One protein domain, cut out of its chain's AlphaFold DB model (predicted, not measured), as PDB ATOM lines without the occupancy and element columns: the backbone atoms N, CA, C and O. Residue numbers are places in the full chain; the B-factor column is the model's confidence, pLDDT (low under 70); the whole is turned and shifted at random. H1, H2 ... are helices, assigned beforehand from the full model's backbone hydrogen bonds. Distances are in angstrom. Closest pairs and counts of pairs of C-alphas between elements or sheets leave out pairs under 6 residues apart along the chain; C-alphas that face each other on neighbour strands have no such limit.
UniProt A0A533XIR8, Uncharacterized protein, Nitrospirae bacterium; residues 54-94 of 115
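What this domain is: This is residues 54 to 94 of the 115 residues of an uncharacterized protein of Nitrospirae bacterium (UniProt A0A533XIR8). A long helix, H1, and a shorter one, H2, make a V. H2 folds back from the last turns of H1, while an extended stretch, residues 84 to 89, leads from H2 to a small helix, H3, at the other end of the long axis from the first residues of H1. Residues 54 to 60 of H1 stick out free. The printed part has 41 residues with three named helices, in the order H1, H2, H3, and no named strand; the class is all helix. It is only just compact, close to loose, with a radius of gyration of the C-alphas of 10.5 A and spans of 35 by 17 by 15 A.

How they stand to each other: H1, residues 54 to 69, touches H2, residues 73 to 83, with its residues 64 to 68 alone. The closest C-alphas of the two are those of Ala 68 and Val 76, 4.9 A apart. They run opposite ways at a steep tilt of 48 degrees. H3, residues 90 to 94, touches no helix. It is only just apart from H1, the closest C-alphas being 8.2 A apart, and it is apart from H2. In H1, H2 and H3 every O i to N i+4 pair is within hydrogen-bond range.

Where its parts are: H1 begins at C-alpha 54, at (-9.080, 7.026, 38.818), and is 22.6 A long from first to last C-alpha. H2 begins at C-alpha 73, at (9.150, 24.124, 44.755), and is 15.3 A long. H3 has five residues and ends at C-alpha 94, at (0.296, 40.497, 40.973).

The domain as a whole: The two C-alphas farthest apart are those of Ala 54 and Lys 94, 34.8 A. The printed part has no cut. The link from H1 to H2 is tight, with 3 residues, and the one from H2 to H3 is short, with 6. The mean pLDDT of the printed part is 76.2; the model's confidence is under 70 in residues 54 to 58 and 90 to 94.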
ATOM      1  N   ALA A  54      -9.097   5.745  39.518       55.94
ATOM      2  CA  ALA A  54      -9.080   7.026  38.818       55.94
ATOM      3  C   ALA A  54      -9.276   8.225  39.765       55.94
ATOM      4  O   ALA A  54      -8.724   9.290  39.504       55.94
ATOM      5  N   GLU A  55     -10.047   8.075  40.846       53.12
ATOM      6  CA  GLU A  55     -10.251   9.092  41.880       53.12
ATOM      7  C   GLU A  55      -8.999   9.293  42.739       53.12
ATOM      8  O   GLU A  55      -8.667  10.441  43.034       53.12
ATOM      9  N   ASP A  56      -8.257   8.230  43.056       61.19
ATOM     10  CA  ASP A  56      -7.001   8.306  43.811       61.19
ATOM     11  C   ASP A  56      -5.914   9.063  43.035       61.19
ATOM     12  O   ASP A  56      -5.285   9.981  43.571       61.19
ATOM     13  N   GLU A  57      -5.752   8.783  41.740       65.81
ATOM     14  CA  GLU A  57      -4.833   9.538  40.877       65.81
ATOM     15  C   GLU A  57      -5.246  11.019  40.757       65.81
ATOM     16  O   GLU A  57      -4.410  11.933  40.697       65.81
ATOM     17  N   LEU A  58      -6.555  11.286  40.760       64.25
ATOM     18  CA  LEU A  58      -7.112  12.637  40.729       64.25
ATOM     19  C   LEU A  58      -6.904  13.371  42.054       64.25
ATOM     20  O   LEU A  58      -6.649  14.579  42.060       64.25
ATOM     21  N   GLU A  59      -6.989  12.663  43.171       72.38
ATOM     22  CA  GLU A  59      -6.766  13.203  44.503       72.38
ATOM     23  C   GLU A  59      -5.278  13.488  44.736       72.38
ATOM     24  O   GLU A  59      -4.918  14.553  45.247       72.38
ATOM     25  N   GLU A  60      -4.382  12.629  44.248       71.00
ATOM     26  CA  GLU A  60      -2.947  12.913  44.204       71.00
ATOM     27  C   GLU A  60      -2.641  14.147  43.356       71.00
ATOM     28  O   GLU A  60      -1.885  15.029  43.785       71.00
ATOM     29  N   ARG A  61      -3.294  14.275  42.194       74.25
ATOM     30  CA  ARG A  61      -3.208  15.480  41.365       74.25
ATOM     31  C   ARG A  61      -3.677  16.706  42.148       74.25
ATOM     32  O   ARG A  61      -2.951  17.700  42.208       74.25
ATOM     33  N   ARG A  62      -4.841  16.655  42.804       79.94
ATOM     34  CA  ARG A  62      -5.368  17.764  43.627       79.94
ATOM     35  C   ARG A  62      -4.402  18.152  44.746       79.94
ATOM     36  O   ARG A  62      -4.121  19.341  44.918       79.94
ATOM     37  N   ARG A  63      -3.831  17.174  45.456       81.69
ATOM     38  CA  ARG A  63      -2.822  17.400  46.503       81.69
ATOM     39  C   ARG A  63      -1.560  18.058  45.953       81.69
ATOM     40  O   ARG A  63      -1.034  18.975  46.587       81.69
ATOM     41  N   LEU A  64      -1.092  17.642  44.778       82.56
ATOM     42  CA  LEU A  64       0.074  18.226  44.115       82.56
ATOM     43  C   LEU A  64      -0.162  19.711  43.794       82.56
ATOM     44  O   LEU A  64       0.664  20.559  44.135       82.56
ATOM     45  N   PHE A  65      -1.329  20.048  43.233       81.25
ATOM     46  CA  PHE A  65      -1.712  21.439  42.965       81.25
ATOM     47  C   PHE A  65      -1.870  22.263  44.251       81.25
ATOM     48  O   PHE A  65      -1.464  23.426  44.280       81.25
ATOM     49  N   ALA A  66      -2.410  21.686  45.327       83.56
ATOM     50  CA  ALA A  66      -2.519  22.369  46.616       83.56
ATOM     51  C   ALA A  66      -1.140  22.698  47.218       83.56
ATOM     52  O   ALA A  66      -0.938  23.810  47.707       83.56
ATOM     53  N   LYS A  67      -0.175  21.771  47.141       84.75
ATOM     54  CA  LYS A  67       1.217  22.005  47.568       84.75
ATOM     55  C   LYS A  67       1.907  23.068  46.712       84.75
ATOM     56  O   LYS A  67       2.509  23.993  47.250       84.75
ATOM     57  N   ALA A  68       1.743  22.999  45.392       84.81
ATOM     58  CA  ALA A  68       2.309  23.985  44.475       84.81
ATOM     59  C   ALA A  68       1.735  25.395  44.695       84.81
ATOM     60  O   ALA A  68       2.486  26.367  44.707       84.81
ATOM     61  N   ARG A  69       0.425  25.523  44.961       82.12
ATOM     62  CA  ARG A  69      -0.206  26.808  45.329       82.12
ATOM     63  C   ARG A  69       0.353  27.399  46.623       82.12
ATOM     64  O   ARG A  69       0.434  28.617  46.731       82.12
ATOM     65  N   LYS A  70       0.751  26.554  47.579       85.62
ATOM     66  CA  LYS A  70       1.436  26.976  48.812       85.62
ATOM     67  C   LYS A  70       2.898  27.390  48.580       85.62
ATOM     68  O   LYS A  70       3.522  27.893  49.506       85.62
ATOM     69  N   GLY A  71       3.437  27.215  47.369       78.88
ATOM     70  CA  GLY A  71       4.806  27.597  47.012       78.88
ATOM     71  C   GLY A  71       5.846  26.486  47.179       78.88
ATOM     72  O   GLY A  71       7.042  26.770  47.153       78.88
ATOM     73  N   ASP A  72       5.423  25.227  47.340       84.81
ATOM     74  CA  ASP A  72       6.340  24.086  47.382       84.81
ATOM     75  C   ASP A  72       7.023  23.892  46.017       84.81
ATOM     76  O   ASP A  72       6.398  23.502  45.026       84.81
ATOM     77  N   LYS A  73       8.331  24.166  45.974       84.25
ATOM     78  CA  LYS A  73       9.150  24.124  44.755       84.25
ATOM     79  C   LYS A  73       9.200  22.725  44.137       84.25
ATOM     80  O   LYS A  73       9.233  22.616  42.912       84.25
ATOM     81  N   GLY A  74       9.159  21.669  44.953       84.88
ATOM     82  CA  GLY A  74       9.169  20.287  44.466       84.88
ATOM     83  C   GLY A  74       7.868  19.925  43.752       84.88
ATOM     84  O   GLY A  74       7.884  19.324  42.680       84.88
ATOM     85  N   ALA A  75       6.730  20.365  44.296       84.62
ATOM     86  CA  ALA A  75       5.428  20.170  43.662       84.62
ATOM     87  C   ALA A  75       5.280  20.989  42.369       84.62
ATOM     88  O   ALA A  75       4.732  20.489  41.388       84.62
ATOM     89  N   VAL A  76       5.803  22.221  42.337       80.06
ATOM     90  CA  VAL A  76       5.811  23.063  41.126       80.06
ATOM     91  C   VAL A  76       6.652  22.430  40.015       80.06
ATOM     92  O   VAL A  76       6.182  22.351  38.880       80.06
ATOM     93  N   ALA A  77       7.853  21.933  40.333       83.56
ATOM     94  CA  ALA A  77       8.707  21.240  39.366       83.56
ATOM     95  C   ALA A  77       8.016  19.991  38.802       83.56
ATOM     96  O   ALA A  77       7.950  19.813  37.588       83.56
ATOM     97  N   LYS A  78       7.394  19.187  39.671       84.75
ATOM     98  CA  LYS A  78       6.677  17.979  39.255       84.75
ATOM     99  C   LYS A  78       5.460  18.283  38.376       84.75
ATOM    100  O   LYS A  78       5.198  17.561  37.422       84.75
ATOM    101  N   ILE A  79       4.724  19.365  38.641       83.81
ATOM    102  CA  ILE A  79       3.625  19.802  37.760       83.81
ATOM    103  C   ILE A  79       4.154  20.276  36.403       83.81
ATOM    104  O   ILE A  79       3.545  19.972  35.376       83.81
ATOM    105  N   TYR A  80       5.288  20.980  36.385       83.31
ATOM    106  CA  TYR A  80       5.922  21.391  35.137       83.31
ATOM    107  C   TYR A  80       6.356  20.185  34.296       83.31
ATOM    108  O   TYR A  80       6.104  20.168  33.098       83.31
ATOM    109  N   GLU A  81       6.927  19.151  34.913       82.00
ATOM    110  CA  GLU A  81       7.297  17.912  34.219       82.00
ATOM    111  C   GLU A  81       6.078  17.143  33.691       82.00
ATOM    112  O   GLU A  81       6.075  16.716  32.539       82.00
ATOM    113  N   LEU A  82       5.029  16.990  34.505       83.19
ATOM    114  CA  LEU A  82       3.852  16.189  34.147       83.19
ATOM    115  C   LEU A  82       2.963  16.848  33.087       83.19
ATOM    116  O   LEU A  82       2.345  16.153  32.284       83.19
ATOM    117  N   TYR A  83       2.854  18.176  33.109       83.81
ATOM    118  CA  TYR A  83       1.871  18.901  32.300       83.81
ATOM    119  C   TYR A  83       2.479  19.988  31.406       83.81
ATOM    120  O   TYR A  83       1.738  20.648  30.680       83.81
ATOM    121  N   GLY A  84       3.790  20.244  31.478       77.38
ATOM    122  CA  GLY A  84       4.436  21.368  30.784       77.38
ATOM    123  C   GLY A  84       3.975  22.747  31.278       77.38
ATOM    124  O   GLY A  84       4.274  23.768  30.658       77.38
ATOM    125  N   ALA A  85       3.220  22.797  32.379       76.94
ATOM    126  CA  ALA A  85       2.532  23.994  32.841       76.94
ATOM    127  C   ALA A  85       3.373  24.755  33.870       76.94
ATOM    128  O   ALA A  85       3.753  24.218  34.912       76.94
ATOM    129  N   ARG A  86       3.629  26.043  33.609       76.44
ATOM    130  CA  ARG A  86       4.241  26.949  34.589       76.44
ATOM    131  C   ARG A  86       3.172  27.461  35.548       76.44
ATOM    132  O   ARG A  86       2.241  28.144  35.129       76.44
ATOM    133  N   ILE A  87       3.315  27.138  36.831       74.81
ATOM    134  CA  ILE A  87       2.453  27.671  37.888       74.81
ATOM    135  C   ILE A  87       3.094  28.931  38.450       74.81
ATOM    136  O   ILE A  87       4.201  28.882  38.980       74.81
ATOM    137  N   TYR A  88       2.360  30.036  38.376       74.75
ATOM    138  CA  TYR A  88       2.696  31.273  39.066       74.75
ATOM    139  C   TYR A  88       1.864  31.374  40.342       74.75
ATOM    140  O   TYR A  88       0.661  31.094  40.335       74.75
ATOM    141  N   THR A  89       2.491  31.764  41.448       72.50
ATOM    142  CA  THR A  89       1.757  32.051  42.685       72.50
ATOM    143  C   THR A  89       0.930  33.324  42.520       72.50
ATOM    144  O   THR A  89       1.228  34.185  41.695       72.50
ATOM    145  N   THR A  90      -0.118  33.484  43.328       67.44
ATOM    146  CA  THR A  90      -0.960  34.693  43.296       67.44
ATOM    147  C   THR A  90      -0.166  35.973  43.570       67.44
ATOM    148  O   THR A  90      -0.525  37.024  43.049       67.44
ATOM    149  N   ALA A  91       0.924  35.890  44.338       65.44
ATOM    150  CA  ALA A  91       1.866  36.991  44.529       65.44
ATOM    151  C   ALA A  91       2.650  37.304  43.240       65.44
ATOM    152  O   ALA A  91       2.690  38.454  42.815       65.44
ATOM    153  N   GLN A  92       3.168  36.276  42.558       66.56
ATOM    154  CA  GLN A  92       3.888  36.430  41.287       66.56
ATOM    155  C   GLN A  92       2.994  36.980  40.169       66.56
ATOM    156  O   GLN A  92       3.440  37.796  39.374       66.56
ATOM    157  N   VAL A  93       1.718  36.589  40.121       64.19
ATOM    158  CA  VAL A  93       0.754  37.117  39.136       64.19
ATOM    159  C   VAL A  93       0.400  38.589  39.404       64.19
ATOM    160  O   VAL A  93       0.021  39.301  38.481       64.19
ATOM    161  N   LYS A  94       0.523  39.077  40.648       63.25
ATOM    162  CA  LYS A  94       0.296  40.497  40.973       63.25
ATOM    163  C   LYS A  94       1.477  41.385  40.576       63.25
ATOM    164  O   LYS A  94       1.257  42.513  40.147       63.25
TER     165      LYS A  94